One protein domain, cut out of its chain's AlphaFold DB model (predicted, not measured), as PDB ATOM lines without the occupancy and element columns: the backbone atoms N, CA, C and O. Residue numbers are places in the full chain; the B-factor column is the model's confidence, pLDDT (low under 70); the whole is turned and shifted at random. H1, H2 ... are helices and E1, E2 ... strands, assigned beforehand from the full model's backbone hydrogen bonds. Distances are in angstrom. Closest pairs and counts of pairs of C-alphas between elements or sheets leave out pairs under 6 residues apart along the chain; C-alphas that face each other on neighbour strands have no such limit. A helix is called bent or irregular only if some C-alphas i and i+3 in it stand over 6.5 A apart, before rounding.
ATOM      1  N   ALA A   2     -55.669  38.570  -2.438       50.09
ATOM      2  CA  ALA A   2     -55.086  37.236  -2.698       50.09
ATOM      3  C   ALA A   2     -56.033  36.194  -3.350       50.09
ATOM      4  O   ALA A   2     -55.628  35.469  -4.256       50.09
ATOM      5  N   ARG A   3     -57.324  36.160  -2.974       47.62
ATOM      6  CA  ARG A   3     -58.318  35.241  -3.577       47.62
ATOM      7  C   ARG A   3     -58.632  35.517  -5.060       47.62
ATOM      8  O   ARG A   3     -58.979  34.581  -5.770       47.62
ATOM      9  N   ARG A   4     -58.504  36.766  -5.544       53.28
ATOM     10  CA  ARG A   4     -58.672  37.088  -6.981       53.28
ATOM     11  C   ARG A   4     -57.440  36.695  -7.804       53.28
ATOM     12  O   ARG A   4     -57.608  36.314  -8.952       53.28
ATOM     13  N   GLY A   5     -56.241  36.747  -7.212       58.03
ATOM     14  CA  GLY A   5     -54.990  36.354  -7.872       58.03
ATOM     15  C   GLY A   5     -54.881  34.848  -8.128       58.03
ATOM     16  O   GLY A   5     -54.459  34.454  -9.208       58.03
ATOM     17  N   ARG A   6     -55.342  34.000  -7.191       62.31
ATOM     18  CA  ARG A   6     -55.293  32.529  -7.351       62.31
ATOM     19  C   ARG A   6     -56.047  32.031  -8.590       62.31
ATOM     20  O   ARG A   6     -55.508  31.235  -9.345       62.31
ATOM     21  N   ARG A   7     -57.227  32.595  -8.870       79.88
ATOM     22  CA  ARG A   7     -58.060  32.204 -10.024       79.88
ATOM     23  C   ARG A   7     -57.460  32.539 -11.390       79.88
ATOM     24  O   ARG A   7     -57.967  32.058 -12.397       79.88
ATOM     25  N   LEU A   8     -56.438  33.395 -11.456       86.56
ATOM     26  CA  LEU A   8     -55.795  33.733 -12.727       86.56
ATOM     27  C   LEU A   8     -54.919  32.578 -13.227       86.56
ATOM     28  O   LEU A   8     -54.947  32.272 -14.416       86.56
ATOM     29  N   PHE A   9     -54.203  31.917 -12.320       92.62
ATOM     30  CA  PHE A   9     -53.276  30.827 -12.641       92.62
ATOM     31  C   PHE A   9     -53.922  29.436 -12.555       92.62
ATOM     32  O   PHE A   9     -53.282  28.439 -12.870       92.62
ATOM     33  N   GLU A  10     -55.190  29.353 -12.143       94.44
ATOM     34  CA  GLU A  10     -55.963  28.110 -12.169       94.44
ATOM     35  C   GLU A  10     -56.256  27.694 -13.625       94.44
ATOM     36  O   GLU A  10     -56.856  28.476 -14.375       94.44
ATOM     37  N   PRO A  11     -55.871  26.473 -14.045       96.12
ATOM     38  CA  PRO A  11     -56.150  26.002 -15.394       96.12
ATOM     39  C   PRO A  11     -57.653  25.850 -15.648       96.12
ATOM     40  O   PRO A  11     -58.370  25.162 -14.920       96.12
ATOM     41  N   VAL A  12     -58.124  26.434 -16.747       97.44
ATOM     42  CA  VAL A  12     -59.442  26.165 -17.317       97.44
ATOM     43  C   VAL A  12     -59.346  24.871 -18.114       97.44
ATOM     44  O   VAL A  12     -58.823  24.861 -19.226       97.44
ATOM     45  N   LYS A  13     -59.850  23.775 -17.544       97.94
ATOM     46  CA  LYS A  13     -59.889  22.464 -18.204       97.94
ATOM     47  C   LYS A  13     -61.062  22.372 -19.174       97.94
ATOM     48  O   LYS A  13     -62.179  22.788 -18.868       97.94
ATOM     49  N   LEU A  14     -60.807  21.789 -20.333       97.88
ATOM     50  CA  LEU A  14     -61.755  21.588 -21.416       97.88
ATOM     51  C   LEU A  14     -61.914  20.080 -21.676       97.88
ATOM     52  O   LEU A  14     -60.939  19.336 -21.576       97.88
ATOM     53  N   PRO A  15     -63.116  19.594 -22.022       96.81
ATOM     54  CA  PRO A  15     -63.315  18.175 -22.305       96.81
ATOM     55  C   PRO A  15     -62.639  17.760 -23.619       96.81
ATOM     56  O   PRO A  15     -62.737  18.469 -24.623       96.81
ATOM     57  N   SER A  16     -62.022  16.578 -23.645       96.06
ATOM     58  CA  SER A  16     -61.561  15.917 -24.872       96.06
ATOM     59  C   SER A  16     -61.747  14.401 -24.768       96.06
ATOM     60  O   SER A  16     -61.500  13.838 -23.703       96.06
ATOM     61  N   PRO A 135     -57.219  19.134 -22.439       98.50
ATOM     62  CA  PRO A 135     -56.903  20.439 -22.990       98.50
ATOM     63  C   PRO A 135     -57.206  21.515 -21.955       98.50
ATOM     64  O   PRO A 135     -58.298  21.553 -21.391       98.50
ATOM     65  N   GLN A 136     -56.237  22.362 -21.667       98.25
ATOM     66  CA  GLN A 136     -56.342  23.362 -20.624       98.25
ATOM     67  C   GLN A 136     -55.497  24.579 -20.955       98.25
ATOM     68  O   GLN A 136     -54.524  24.488 -21.700       98.25
ATOM     69  N   PHE A 137     -55.882  25.715 -20.386       98.31
ATOM     70  CA  PHE A 137     -55.128  26.960 -20.461       98.31
ATOM     71  C   PHE A 137     -55.308  27.770 -19.178       98.31
ATOM     72  O   PHE A 137     -56.314  27.615 -18.483       98.31
ATOM     73  N   VAL A 138     -54.367  28.656 -18.865       96.69
ATOM     74  CA  VAL A 138     -54.472  29.603 -17.738       96.69
ATOM     75  C   VAL A 138     -54.805  31.007 -18.244       96.69
ATOM     76  O   VAL A 138     -54.490  31.368 -19.378       96.69
ATOM     77  N   ARG A 139     -55.460  31.824 -17.411       93.25
ATOM     78  CA  ARG A 139     -55.845  33.202 -17.778       93.25
ATOM     79  C   ARG A 139     -54.772  34.230 -17.425       93.25
ATOM     80  O   ARG A 139     -54.666  35.258 -18.090       93.25
ATOM     81  N   GLY A 140     -54.018  33.971 -16.363       94.06
ATOM     82  CA  GLY A 140     -52.862  34.741 -15.930       94.06
ATOM     83  C   GLY A 140     -51.584  34.045 -16.354       94.06
ATOM     84  O   GLY A 140     -51.365  32.893 -16.001       94.06
ATOM     85  N   MET A 141     -50.748  34.756 -17.100       95.12
ATOM     86  CA  MET A 141     -49.477  34.246 -17.631       95.12
ATOM     87  C   MET A 141     -48.276  34.985 -17.058       95.12
ATOM     88  O   MET A 141     -47.141  34.615 -17.327       95.12
ATOM     89  N   GLN A 142     -48.518  36.049 -16.299       94.81
ATOM     90  CA  GLN A 142     -47.469  36.860 -15.714       94.81
ATOM     91  C   GLN A 142     -47.873  37.382 -14.343       94.81
ATOM     92  O   GLN A 142     -49.061  37.552 -14.049       94.81
ATOM     93  N   LEU A 143     -46.867  37.661 -13.529       93.12
ATOM     94  CA  LEU A 143     -47.004  38.346 -12.257       93.12
ATOM     95  C   LEU A 143     -45.872  39.357 -12.125       93.12
ATOM     96  O   LEU A 143     -44.716  39.030 -12.378       93.12
ATOM     97  N   PHE A 144     -46.199  40.562 -11.675       91.69
ATOM     98  CA  PHE A 144     -45.212  41.555 -11.283       91.69
ATOM     99  C   PHE A 144     -45.366  41.829  -9.792       91.69
ATOM    100  O   PHE A 144     -46.462  42.176  -9.341       91.69
ATOM    101  N   LEU A 145     -44.292  41.622  -9.038       89.69
ATOM    102  CA  LEU A 145     -44.221  41.863  -7.604       89.69
ATOM    103  C   LEU A 145     -43.392  43.119  -7.343       89.69
ATOM    104  O   LEU A 145     -42.280  43.252  -7.848       89.69
ATOM    105  N   GLU A 146     -43.951  44.008  -6.534       86.12
ATOM    106  CA  GLU A 146     -43.285  45.178  -5.965       86.12
ATOM    107  C   GLU A 146     -43.354  44.989  -4.443       86.12
ATOM    108  O   GLU A 146     -44.442  45.077  -3.869       86.12
ATOM    109  N   GLU A 147     -42.237  44.641  -3.798       76.81
ATOM    110  CA  GLU A 147     -42.190  44.412  -2.348       76.81
ATOM    111  C   GLU A 147     -40.898  44.985  -1.749       76.81
ATOM    112  O   GLU A 147     -39.789  44.664  -2.177       76.81
ATOM    113  N   GLY A 148     -41.042  45.867  -0.753       75.44
ATOM    114  CA  GLY A 148     -39.912  46.560  -0.128       75.44
ATOM    115  C   GLY A 148     -39.077  47.351  -1.142       75.44
ATOM    116  O   GLY A 148     -39.603  48.197  -1.860       75.44
ATOM    117  N   SER A 149     -37.772  47.071  -1.197       65.44
ATOM    118  CA  SER A 149     -36.820  47.688  -2.133       65.44
ATOM    119  C   SER A 149     -36.631  46.907  -3.442       65.44
ATOM    120  O   SER A 149     -35.758  47.259  -4.233       65.44
ATOM    121  N   GLY A 150     -37.382  45.821  -3.661       77.94
ATOM    122  CA  GLY A 150     -37.190  44.906  -4.785       77.94
ATOM    123  C   GLY A 150     -38.396  44.824  -5.718       77.94
ATOM    124  O   GLY A 150     -39.551  44.943  -5.303       77.94
ATOM    125  N   THR A 151     -38.124  44.561  -6.995       85.62
ATOM    126  CA  THR A 151     -39.157  44.246  -7.989       85.62
ATOM    127  C   THR A 151     -38.815  42.960  -8.720       85.62
ATOM    128  O   THR A 151     -37.668  42.778  -9.125       85.62
ATOM    129  N   ALA A 152     -39.805  42.096  -8.928       88.50
ATOM    130  CA  ALA A 152     -39.629  40.827  -9.625       88.50
ATOM    131  C   ALA A 152     -40.751  40.591 -10.639       88.50
ATOM    132  O   ALA A 152     -41.932  40.780 -10.346       88.50
ATOM    133  N   GLY A 153     -40.371  40.147 -11.834       91.00
ATOM    134  CA  GLY A 153     -41.288  39.747 -12.894       91.00
ATOM    135  C   GLY A 153     -41.270  38.237 -13.098       91.00
ATOM    136  O   GLY A 153     -40.205  37.644 -13.231       91.00
ATOM    137  N   PHE A 154     -42.446  37.626 -13.171       93.69
ATOM    138  CA  PHE A 154     -42.637  36.211 -13.473       93.69
ATOM    139  C   PHE A 154     -43.449  36.081 -14.757       93.69
ATOM    140  O   PHE A 154     -44.428  36.803 -14.943       93.69
ATOM    141  N   ALA A 155     -43.071  35.136 -15.612       95.81
ATOM    142  CA  ALA A 155     -43.812  34.763 -16.808       95.81
ATOM    143  C   ALA A 155     -43.889  33.237 -16.911       95.81
ATOM    144  O   ALA A 155     -42.935  32.535 -16.576       95.81
ATOM    145  N   LEU A 156     -45.026  32.736 -17.378       97.69
ATOM    146  CA  LEU A 156     -45.274  31.331 -17.674       97.69
ATOM    147  C   LEU A 156     -45.285  31.143 -19.198       97.69
ATOM    148  O   LEU A 156     -45.834  31.981 -19.911       97.69
ATOM    149  N   LEU A 157     -44.676  30.062 -19.690       98.12
ATOM    150  CA  LEU A 157     -44.559  29.730 -21.116       98.12
ATOM    151  C   LEU A 157     -44.792  28.226 -21.349       98.12
ATOM    152  O   LEU A 157     -44.585  27.411 -20.443       98.12
ATOM    153  N   GLY A 158     -45.201  27.847 -22.562       98.12
ATOM    154  CA  GLY A 158     -45.405  26.456 -22.969       98.12
ATOM    155  C   GLY A 158     -46.478  25.743 -22.147       98.12
ATOM    156  O   GLY A 158     -47.513  26.326 -21.819       98.12
ATOM    157  N   ASP A 159     -46.194  24.499 -21.757       97.88
ATOM    158  CA  ASP A 159     -47.124  23.615 -21.037       97.88
ATOM    159  C   ASP A 159     -47.665  24.196 -19.718       97.88
ATOM    160  O   ASP A 159     -48.727  23.796 -19.237       97.88
ATOM    161  N   SER A 160     -46.971  25.184 -19.138       97.25
ATOM    162  CA  SER A 160     -47.437  25.899 -17.945       97.25
ATOM    163  C   SER A 160     -48.616  26.847 -18.209       97.25
ATOM    164  O   SER A 160     -49.344  27.175 -17.271       97.25
ATOM    165  N   ILE A 161     -48.834  27.270 -19.463       97.62
ATOM    166  CA  ILE A 161     -49.929  28.173 -19.840       97.62
ATOM    167  C   ILE A 161     -50.990  27.557 -20.745       97.62
ATOM    168  O   ILE A 161     -52.137  28.012 -20.730       97.62
ATOM    169  N   HIS A 162     -50.640  26.529 -21.513       98.12
ATOM    170  CA  HIS A 162     -51.571  25.696 -22.265       98.12
ATOM    171  C   HIS A 162     -51.024  24.276 -22.327       98.12
ATOM    172  O   HIS A 162     -49.861  24.082 -22.617       98.12
ATOM    173  N   ALA A 163     -51.856  23.274 -22.068       98.06
ATOM    174  CA  ALA A 163     -51.467  21.872 -22.196       98.06
ATOM    175  C   ALA A 163     -52.635  21.097 -22.791       98.06
ATOM    176  O   ALA A 163     -53.785  21.338 -22.437       98.06
ATOM    177  N   PHE A 164     -52.372  20.190 -23.721       97.88
ATOM    178  CA  PHE A 164     -53.414  19.426 -24.398       97.88
ATOM    179  C   PHE A 164     -52.840  18.124 -24.968       97.88
ATOM    180  O   PHE A 164     -51.630  18.030 -25.175       97.88
ATOM    181  N   PRO A 165     -53.688  17.113 -25.232       96.81
ATOM    182  CA  PRO A 165     -53.278  15.901 -25.928       96.81
ATOM    183  C   PRO A 165     -52.580  16.207 -27.266       96.81
ATOM    184  O   PRO A 165     -52.933  17.187 -27.933       96.81
ATOM    185  N   PRO A 166     -51.627  15.372 -27.714       94.69
ATOM    186  CA  PRO A 166     -50.821  15.633 -28.909       94.69
ATOM    187  C   PRO A 166     -51.589  15.489 -30.238       94.69
ATOM    188  O   PRO A 166     -50.980  15.558 -31.304       94.69
ATOM    189  N   ASP A 167     -52.914  15.343 -30.198       93.19
ATOM    190  CA  ASP A 167     -53.840  15.089 -31.310       93.19
ATOM    191  C   ASP A 167     -53.609  16.002 -32.524       93.19
ATOM    192  O   ASP A 167     -53.699  15.571 -33.673       93.19
ATOM    193  N   ILE A 168     -53.300  17.279 -32.283       95.44
ATOM    194  CA  ILE A 168     -53.097  18.281 -33.341       95.44
ATOM    195  C   ILE A 168     -51.619  18.564 -33.654       95.44
ATOM    196  O   ILE A 168     -51.332  19.332 -34.572       95.44
ATOM    197  N   GLY A 169     -50.678  17.970 -32.911       93.88
ATOM    198  CA  GLY A 169     -49.235  18.145 -33.118       93.88
ATOM    199  C   GLY A 169     -48.736  19.586 -32.951       93.88
ATOM    200  O   GLY A 169     -47.808  19.992 -33.644       93.88
ATOM    201  N   GLN A 170     -49.377  20.390 -32.092       96.88
ATOM    202  CA  GLN A 170     -49.053  21.818 -31.921       96.88
ATOM    203  C   GLN A 170     -48.457  22.194 -30.563       96.88
ATOM    204  O   GLN A 170     -48.119  23.356 -30.404       96.88
ATOM    205  N   GLY A 171     -48.292  21.276 -29.603       96.88
ATOM    206  CA  GLY A 171     -47.781  21.630 -28.264       96.88
ATOM    207  C   GLY A 171     -46.435  22.364 -28.322       96.88
ATOM    208  O   GLY A 171     -46.338  23.527 -27.943       96.88
ATOM    209  N   VAL A 172     -45.427  21.730 -28.932       96.44
ATOM    210  CA  VAL A 172     -44.088  22.325 -29.099       96.44
ATOM    211  C   VAL A 172     -44.124  23.591 -29.961       96.44
ATOM    212  O   VAL A 172     -43.509  24.587 -29.600       96.44
ATOM    213  N   ASN A 173     -44.867  23.592 -31.073       96.62
ATOM    214  CA  ASN A 173     -44.970  24.773 -31.942       96.62
ATOM    215  C   ASN A 173     -45.589  25.971 -31.200       96.62
ATOM    216  O   ASN A 173     -45.069  27.080 -31.281       96.62
ATOM    217  N   ALA A 174     -46.650  25.742 -30.423       97.56
ATOM    218  CA  ALA A 174     -47.285  26.765 -29.603       97.56
ATOM    219  C   ALA A 174     -46.354  27.263 -28.487       97.56
ATOM    220  O   ALA A 174     -46.294  28.468 -28.261       97.56
ATOM    221  N   ALA A 175     -45.586  26.375 -27.846       98.12
ATOM    222  CA  ALA A 175     -44.582  26.755 -26.853       98.12
ATOM    223  C   ALA A 175     -43.453  27.613 -27.455       98.12
ATOM    224  O   ALA A 175     -43.032  28.602 -26.859       98.12
ATOM    225  N   LEU A 176     -42.985  27.284 -28.663       97.25
ATOM    226  CA  LEU A 176     -41.984  28.090 -29.370       97.25
ATOM    227  C   LEU A 176     -42.538  29.463 -29.776       97.25
ATOM    228  O   LEU A 176     -41.827  30.463 -29.672       97.25
ATOM    229  N   GLU A 177     -43.808  29.546 -30.184       95.88
ATOM    230  CA  GLU A 177     -44.475  30.837 -30.389       95.88
ATOM    231  C   GLU A 177     -44.539  31.669 -29.099       95.88
ATOM    232  O   GLU A 177     -44.334  32.881 -29.166       95.88
ATOM    233  N   ASP A 178     -44.767  31.046 -27.935       97.44
ATOM    234  CA  ASP A 178     -44.753  31.745 -26.643       97.44
ATOM    235  C   ASP A 178     -43.399  32.416 -26.389       97.44
ATOM    236  O   ASP A 178     -43.357  33.581 -25.995       97.44
ATOM    237  N   VAL A 179     -42.296  31.700 -26.643       96.44
ATOM    238  CA  VAL A 179     -40.927  32.221 -26.479       96.44
ATOM    239  C   VAL A 179     -40.688  33.413 -27.403       96.44
ATOM    240  O   VAL A 179     -40.121  34.426 -26.984       96.44
ATOM    241  N   MET A 180     -41.145  33.322 -28.653       93.75
ATOM    242  CA  MET A 180     -40.987  34.400 -29.628       93.75
ATOM    243  C   MET A 180     -41.802  35.641 -29.250       93.75
ATOM    244  O   MET A 180     -41.253  36.743 -29.254       93.75
ATOM    245  N   ASP A 181     -43.072  35.478 -28.871       93.31
ATOM    246  CA  ASP A 181     -43.924  36.590 -28.434       93.31
ATOM    247  C   ASP A 181     -43.401  37.214 -27.123       93.31
ATOM    248  O   ASP A 181     -43.435  38.436 -26.962       93.31
ATOM    249  N   PHE A 182     -42.870  36.406 -26.196       94.00
ATOM    250  CA  PHE A 182     -42.246  36.895 -24.962       94.00
ATOM    251  C   PHE A 182     -41.000  37.734 -25.257       94.00
ATOM    252  O   PHE A 182     -40.861  38.847 -24.743       94.00
ATOM    253  N   ARG A 183     -40.130  37.255 -26.155       90.75
ATOM    254  CA  ARG A 183     -38.973  38.020 -26.635       90.75
ATOM    255  C   ARG A 183     -39.404  39.340 -27.273       90.75
ATOM    256  O   ARG A 183     -38.836  40.375 -26.944       90.75
ATOM    257  N   GLU A 184     -40.383  39.333 -28.178       86.88
ATOM    258  CA  GLU A 184     -40.874  40.564 -28.820       86.88
ATOM    259  C   GLU A 184     -41.418  41.566 -27.788       86.88
ATOM    260  O   GLU A 184     -41.131  42.765 -27.880       86.88
ATOM    261  N   ALA A 185     -42.126  41.079 -26.766       89.88
ATOM    262  CA  ALA A 185     -42.628  41.908 -25.679       89.88
ATOM    263  C   ALA A 185     -41.496  42.541 -24.850       89.88
ATOM    264  O   ALA A 185     -41.538  43.748 -24.606       89.88
ATOM    265  N   LEU A 186     -40.460  41.771 -24.492       87.50
ATOM    266  CA  LEU A 186     -39.276  42.269 -23.774       87.50
ATOM    267  C   LEU A 186     -38.466  43.288 -24.577       87.50
ATOM    268  O   LEU A 186     -37.866  44.186 -24.002       87.50
ATOM    269  N   LEU A 187     -38.445  43.187 -25.904       82.88
ATOM    270  CA  LEU A 187     -37.752  44.160 -26.753       82.88
ATOM    271  C   LEU A 187     -38.568  45.446 -26.973       82.88
ATOM    272  O   LEU A 187     -38.111  46.377 -27.643       82.88
ATOM    273  N   GLY A 188     -39.786  45.511 -26.426       73.50
ATOM    274  CA  GLY A 188     -40.703  46.623 -26.639       73.50
ATOM    275  C   GLY A 188     -41.133  46.757 -28.102       73.50
ATOM    276  O   GLY A 188     -41.581  47.834 -28.500       73.50
ATOM    277  N   LEU A 189     -41.006  45.691 -28.892       65.50
ATOM    278  CA  LEU A 189     -41.299  45.694 -30.316       65.50
ATOM    279  C   LEU A 189     -42.797  45.523 -30.570       65.50
ATOM    280  O   LEU A 189     -43.507  44.829 -29.838       65.50
ATOM    281  N   GLY A 190     -43.279  46.191 -31.618       56.56
ATOM    282  CA  GLY A 190     -44.453  45.729 -32.353       56.56
ATOM    283  C   GLY A 190     -44.052  44.542 -33.232       56.56
ATOM    284  O   GLY A 190     -42.879  44.401 -33.569       56.56
ATOM    285  N   LYS A 191     -45.016  43.678 -33.570       52.81
ATOM    286  CA  LYS A 191     -44.801  42.415 -34.304       52.81
ATOM    287  C   LYS A 191     -43.736  42.530 -35.409       52.81
ATOM    288  O   LYS A 191     -43.869  43.375 -36.289       52.81
ATOM    289  N   HIS A 192     -42.777  41.602 -35.411       51.62
ATOM    290  CA  HIS A 192     -41.853  41.324 -36.521       51.62
ATOM    291  C   HIS A 192     -40.831  42.403 -36.930       51.62
ATOM    292  O   HIS A 192     -40.413  42.409 -38.087       51.62
ATOM    293  N   ASP A 193     -40.338  43.246 -36.021       53.38
ATOM    294  CA  ASP A 193     -39.121  44.020 -36.314       53.38
ATOM    295  C   ASP A 193     -37.856  43.215 -35.939       53.38
ATOM    296  O   ASP A 193     -37.626  42.864 -34.780       53.38
ATOM    297  N   ARG A 194     -37.050  42.841 -36.941       55.75
ATOM    298  CA  ARG A 194     -35.856  41.986 -36.786       55.75
ATOM    299  C   ARG A 194     -34.545  42.780 -36.732       55.75
ATOM    300  O   ARG A 194     -33.485  42.185 -36.909       55.75
ATOM    301  N   ASN A 195     -34.581  44.094 -36.504       60.06
ATOM    302  CA  ASN A 195     -33.353  44.891 -36.465       60.06
ATOM    303  C   ASN A 195     -32.434  44.470 -35.282       60.06
ATOM    304  O   ASN A 195     -32.861  44.510 -34.122       60.06
ATOM    305  N   PRO A 196     -31.160  44.106 -35.528       58.44
ATOM    306  CA  PRO A 196     -30.198  43.750 -34.480       58.44
ATOM    307  C   PRO A 196     -29.974  44.847 -33.427       58.44
ATOM    308  O   PRO A 196     -29.629  44.538 -32.286       58.44
ATOM    309  N   ALA A 197     -30.228  46.118 -33.768       61.31
ATOM    310  CA  ALA A 197     -30.132  47.247 -32.843       61.31
ATOM    311  C   ALA A 197     -31.037  47.097 -31.603       61.31
ATOM    312  O   ALA A 197     -30.731  47.645 -30.542       61.31
ATOM    313  N   TYR A 198     -32.115  46.307 -31.687       58.75
ATOM    314  CA  TYR A 198     -33.030  46.096 -30.566       58.75
ATOM    315  C   TYR A 198     -32.498  45.157 -29.484       58.75
ATOM    316  O   TYR A 198     -33.001  45.205 -28.368       58.75
ATOM    317  N   LEU A 199     -31.455  44.356 -29.738       58.19
ATOM    318  CA  LEU A 199     -30.880  43.488 -28.700       58.19
ATOM    319  C   LEU A 199     -30.310  44.294 -27.520       58.19
ATOM    320  O   LEU A 199     -30.447  43.870 -26.376       58.19
ATOM    321  N   LYS A 200     -29.777  45.501 -27.770       60.44
ATOM    322  CA  LYS A 200     -29.349  46.428 -26.704       60.44
ATOM    323  C   LYS A 200     -30.524  46.950 -25.862       60.44
ATOM    324  O   LYS A 200     -30.344  47.246 -24.688       60.44
ATOM    325  N   LYS A 201     -31.733  47.010 -26.432       62.59
ATOM    326  CA  LYS A 201     -32.953  47.524 -25.785       62.59
ATOM    327  C   LYS A 201     -33.557  46.538 -24.778       62.59
ATOM    328  O   LYS A 201     -34.119  46.968 -23.778       62.59
ATOM    329  N   GLY A 202     -33.402  45.229 -24.999       63.50
ATOM    330  CA  GLY A 202     -33.887  44.200 -24.069       63.50
ATOM    331  C   GLY A 202     -33.221  44.266 -22.691       63.50
ATOM    332  O   GLY A 202     -33.900  44.146 -21.676       63.50
ATOM    333  N   ALA A 203     -31.913  44.540 -22.645       67.25
ATOM    334  CA  ALA A 203     -31.184  44.717 -21.387       67.25
ATOM    335  C   ALA A 203     -31.721  45.909 -20.574       67.25
ATOM    336  O   ALA A 203     -31.893  45.803 -19.363       67.25
ATOM    337  N   THR A 204     -32.074  47.011 -21.245       71.62
ATOM    338  CA  THR A 204     -32.690  48.185 -20.607       71.62
ATOM    339  C   THR A 204     -34.068  47.873 -20.019       71.62
ATOM    340  O   THR A 204     -34.398  48.365 -18.943       71.62
ATOM    341  N   VAL A 205     -34.871  47.034 -20.685       74.94
ATOM    342  CA  VAL A 205     -36.187  46.617 -20.166       74.94
ATOM    343  C   VAL A 205     -36.045  45.787 -18.893       74.94
ATOM    344  O   VAL A 205     -36.783  46.019 -17.942       74.94
ATOM    345  N   LEU A 206     -35.072  44.872 -18.833       75.62
ATOM    346  CA  LEU A 206     -34.832  44.047 -17.642       75.62
ATOM    347  C   LEU A 206     -34.319  44.852 -16.437       75.62
ATOM    348  O   LEU A 206     -34.504  44.428 -15.301       75.62
ATOM    349  N   GLN A 207     -33.697  46.007 -16.676       78.75
ATOM    350  CA  GLN A 207     -33.179  46.895 -15.631       78.75
ATOM    351  C   GLN A 207     -34.204  47.932 -15.145       78.75
ATOM    352  O   GLN A 207     -33.977  48.578 -14.126       78.75
ATOM    353  N   SER A 208     -35.327  48.102 -15.851       85.44
ATOM    354  CA  SER A 208     -36.375  49.056 -15.486       85.44
ATOM    355  C   SER A 208     -37.635  48.324 -15.012       85.44
ATOM    356  O   SER A 208     -38.318  47.698 -15.826       85.44
ATOM    357  N   PRO A 209     -38.011  48.445 -13.725       86.75
ATOM    358  CA  PRO A 209     -39.218  47.817 -13.189       86.75
ATOM    359  C   PRO A 209     -40.492  48.170 -13.968       86.75
ATOM    360  O   PRO A 209     -41.319  47.303 -14.249       86.75
ATOM    361  N   LEU A 210     -40.628  49.439 -14.370       86.75
ATOM    362  CA  LEU A 210     -41.769  49.916 -15.151       86.75
ATOM    363  C   LEU A 210     -41.821  49.244 -16.528       86.75
ATOM    364  O   LEU A 210     -42.856  48.695 -16.903       86.75
ATOM    365  N   LEU A 211     -40.698  49.229 -17.253       87.12
ATOM    366  CA  LEU A 211     -40.640  48.620 -18.584       87.12
ATOM    367  C   LEU A 211     -40.840  47.104 -18.522       87.12
ATOM    368  O   LEU A 211     -41.508  46.540 -19.388       87.12
ATOM    369  N   LEU A 212     -40.309  46.437 -17.493       88.88
ATOM    370  CA  LEU A 212     -40.526  45.010 -17.275       88.88
ATOM    371  C   LEU A 212     -42.014  44.704 -17.051       88.88
ATOM    372  O   LEU A 212     -42.563  43.804 -17.687       88.88
ATOM    373  N   LYS A 213     -42.693  45.481 -16.201       91.75
ATOM    374  CA  LYS A 213     -44.137  45.350 -15.959       91.75
ATOM    375  C   LYS A 213     -44.952  45.537 -17.241       91.75
ATOM    376  O   LYS A 213     -45.843  44.733 -17.519       91.75
ATOM    377  N   GLU A 214     -44.634  46.551 -18.042       91.12
ATOM    378  CA  GLU A 214     -45.285  46.797 -19.335       91.12
ATOM    379  C   GLU A 214     -45.040  45.660 -20.339       91.12
ATOM    380  O   GLU A 214     -45.970  45.224 -21.026       91.12
ATOM    381  N   ALA A 215     -43.813  45.141 -20.409       91.88
ATOM    382  CA  ALA A 215     -43.464  44.017 -21.271       91.88
ATOM    383  C   ALA A 215     -44.251  42.753 -20.892       91.88
ATOM    384  O   ALA A 215     -44.840  42.108 -21.760       91.88
ATOM    385  N   LEU A 216     -44.347  42.435 -19.598       94.50
ATOM    386  CA  LEU A 216     -45.139  41.305 -19.110       94.50
ATOM    387  C   LEU A 216     -46.626  41.455 -19.456       94.50
ATOM    388  O   LEU A 216     -47.253  40.516 -19.957       94.50
ATOM    389  N   GLN A 217     -47.197  42.643 -19.251       94.12
ATOM    390  CA  GLN A 217     -48.585  42.925 -19.622       94.12
ATOM    391  C   GLN A 217     -48.819  42.766 -21.128       94.12
ATOM    392  O   GLN A 217     -49.824  42.176 -21.535       94.12
ATOM    393  N   ARG A 218     -47.880  43.234 -21.957       93.06
ATOM    394  CA  ARG A 218     -47.931  43.083 -23.416       93.06
ATOM    395  C   ARG A 218     -47.866  41.619 -23.837       93.06
ATOM    396  O   ARG A 218     -48.675  41.204 -24.664       93.06
ATOM    397  N   TYR A 219     -46.956  40.841 -23.253       95.62
ATOM    398  CA  TYR A 219     -46.856  39.403 -23.501       95.62
ATOM    399  C   TYR A 219     -48.185  38.698 -23.210       95.62
ATOM    400  O   TYR A 219     -48.731  38.027 -24.084       95.62
ATOM    401  N   GLN A 220     -48.770  38.928 -22.029       95.94
ATOM    402  CA  GLN A 220     -50.054  38.324 -21.674       95.94
ATOM    403  C   GLN A 220     -51.177  38.750 -22.631       95.94
ATOM    404  O   GLN A 220     -51.971  37.911 -23.051       95.94
ATOM    405  N   ALA A 221     -51.252  40.032 -23.005       94.19
ATOM    406  CA  ALA A 221     -52.270  40.526 -23.933       94.19
ATOM    407  C   ALA A 221     -52.165  39.880 -25.326       94.19
ATOM    408  O   ALA A 221     -53.186  39.632 -25.971       94.19
ATOM    409  N   LEU A 222     -50.942  39.591 -25.782       93.06
ATOM    410  CA  LEU A 222     -50.693  38.897 -27.043       93.06
ATOM    411  C   LEU A 222     -51.009  37.404 -26.947       93.06
ATOM    412  O   LEU A 222     -51.631  36.865 -27.861       93.06
ATOM    413  N   ARG A 223     -50.595  36.742 -25.861       95.69
ATOM    414  CA  ARG A 223     -50.553  35.277 -25.796       95.69
ATOM    415  C   ARG A 223     -51.756  34.619 -25.127       95.69
ATOM    416  O   ARG A 223     -52.122  33.515 -25.523       95.69
ATOM    417  N   ALA A 224     -52.451  35.302 -24.214       96.31
ATOM    418  CA  ALA A 224     -53.645  34.756 -23.558       96.31
ATOM    419  C   ALA A 224     -54.734  34.271 -24.532       96.31
ATOM    420  O   ALA A 224     -55.183  33.129 -24.393       96.31
ATOM    421  N   PRO A 225     -55.114  35.045 -25.568       97.38
ATOM    422  CA  PRO A 225     -56.099  34.583 -26.544       97.38
ATOM    423  C   PRO A 225     -55.614  33.395 -27.382       97.38
ATOM    424  O   PRO A 225     -56.429  32.609 -27.865       97.38
ATOM    425  N   GLU A 226     -54.303  33.274 -27.593       98.00
ATOM    426  CA  GLU A 226     -53.702  32.221 -28.413       98.00
ATOM    427  C   GLU A 226     -53.632  30.892 -27.655       98.00
ATOM    428  O   GLU A 226     -54.022  29.865 -28.211       98.00
ATOM    429  N   ALA A 227     -53.237  30.920 -26.377       98.12
ATOM    430  CA  ALA A 227     -53.244  29.758 -25.487       98.12
ATOM    431  C   ALA A 227     -54.655  29.171 -25.320       98.12
ATOM    432  O   ALA A 227     -54.856  27.961 -25.444       98.12
ATOM    433  N   GLU A 228     -55.660  30.030 -25.111       98.44
ATOM    434  CA  GLU A 228     -57.058  29.591 -25.077       98.44
ATOM    435  C   GLU A 228     -57.473  28.962 -26.413       98.44
ATOM    436  O   GLU A 228     -58.087  27.893 -26.451       98.44
ATOM    437  N   ALA A 229     -57.146  29.620 -27.526       98.56
ATOM    438  CA  ALA A 229     -57.561  29.166 -28.841       98.56
ATOM    439  C   ALA A 229     -56.939  27.819 -29.223       98.56
ATOM    440  O   ALA A 229     -57.659  26.961 -29.729       98.56
ATOM    441  N   VAL A 230     -55.644  27.601 -28.967       98.31
ATOM    442  CA  VAL A 230     -54.988  26.324 -29.285       98.31
ATOM    443  C   VAL A 230     -55.556  25.179 -28.439       98.31
ATOM    444  O   VAL A 230     -55.872  24.124 -28.990       98.31
ATOM    445  N   ALA A 231     -55.829  25.414 -27.149       98.25
ATOM    446  CA  ALA A 231     -56.470  24.427 -26.281       98.25
ATOM    447  C   ALA A 231     -57.890  24.072 -26.764       98.25
ATOM    448  O   ALA A 231     -58.273  22.901 -26.779       98.25
ATOM    449  N   ARG A 232     -58.668  25.058 -27.234       98.25
ATOM    450  CA  ARG A 232     -59.999  24.822 -27.830       98.25
ATOM    451  C   ARG A 232     -59.930  24.105 -29.175       98.25
ATOM    452  O   ARG A 232     -60.742  23.220 -29.439       98.25
ATOM    453  N   ILE A 233     -58.959  24.447 -30.022       98.00
ATOM    454  CA  ILE A 233     -58.737  23.758 -31.299       98.00
ATOM    455  C   ILE A 233     -58.382  22.288 -31.050       98.00
ATOM    456  O   ILE A 233     -58.890  21.429 -31.768       98.00
ATOM    457  N   ALA A 234     -57.599  21.977 -30.014       97.19
ATOM    458  CA  ALA A 234     -57.265  20.598 -29.656       97.19
ATOM    459  C   ALA A 234     -58.508  19.733 -29.369       97.19
ATOM    460  O   ALA A 234     -58.518  18.556 -29.714       97.19
ATOM    461  N   GLN A 235     -59.599  20.310 -28.844       95.38
ATOM    462  CA  GLN A 235     -60.855  19.579 -28.609       95.38
ATOM    463  C   GLN A 235     -61.538  19.095 -29.895       95.38
ATOM    464  O   GLN A 235     -62.298  18.130 -29.866       95.38
ATOM    465  N   VAL A 236     -61.339  19.803 -31.011       93.81
ATOM    466  CA  VAL A 236     -62.110  19.594 -32.250       93.81
ATOM    467  C   VAL A 236     -61.246  19.252 -33.460       93.81
ATOM    468  O   VAL A 236     -61.785  18.905 -34.506       93.81
TER     469      VAL A 236
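Overview. This is residues 2 to 16 and 135 to 236 of the 320 residues of the protein "Hypothetical protein" of Phaeomonas parva (UniProt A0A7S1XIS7). What does the model look like? A two-stranded hairpin, E1 and E2, packs on arm H4a of the long bent helix H4, while H2 runs back beside H4 and H3 stands across one end of H2 and H4a. H1 lies away from the other helices, near E1, and short pairings tie residues 12 to 13, 136 to 137 and 162 to 163 together. What are its make-up and size? The printed part has 117 residues, with four named helices and two named strands in the order H1 E1 E2 H2 H3 H4; the class is mostly helix, and the sheet, order E1 - E2, is antiparallel. It is compact, with a radius of gyration of the C-alphas of 15.4 A, but flat, spanning 44 by 39 by 16 A.

Along the chain. Where are the strands? E1 is residues 142 to 147, 16.2 A long, beginning at C-alpha 142 (-47.469, 36.860, -15.714); E2 is residues 150 to 155, 17.1 A. Where are the helices? H1 is residues 2 to 9, 12.0 A; H2 is residues 171 to 186, 22.8 A; H3 is residues 196 to 207, 19.3 A. H4, residues 209 to 236, was assigned as one helix by its hydrogen bonds but is bent, with C-alphas 222 and 225 6.9 A apart. Its arms are H4a, residues 209 to 222, 20.1 A, and H4b, residues 225 to 236, 17.1 A, ending at C-alpha 236 (-62.110, 19.594, -32.250).

Arrangement. How is the hairpin paired? E1 and E2 are antiparallel at 170 degrees, with N 145 and O 152 2.8 A apart, within hydrogen-bond range. What is nearest to it? The closest C-alphas of E1 and H4a, Gln 142 and Leu 216, are 6.1 A apart. How do the helices stand? H2 touches H4a, closest at the C-alphas of Ala 185 and Ala 215, 5.0 A, opposite ways at a steep tilt of 37 degrees, only just past shallow. H3 and H4a touch only at the corner, closest at the C-alphas of Val 205 and Leu 211, 5.1 A. Are their backbones whole? Every O i to N i+4 pair is within hydrogen-bond range in H2 and H4a, against 4 of 8 in H3, 6 of 8 in H4b and 1 of 4 in H1, where 3 of 5 O i to N i+3 pairs are.

Size, cuts and confidence. How far does it reach? The two C-alphas farthest apart, those of Ser 149 and Val 236, are 48.3 A apart. Where is the cut? Residues 17 to 134 are not printed, and C-alphas 16 and 135 are 6.8 A apart across it. Which link is long, and where is confidence low? The link from E2 to H2, 15 residues, is long; pLDDT is under 70 at residues 2 to 6, 149 and 189 to 203.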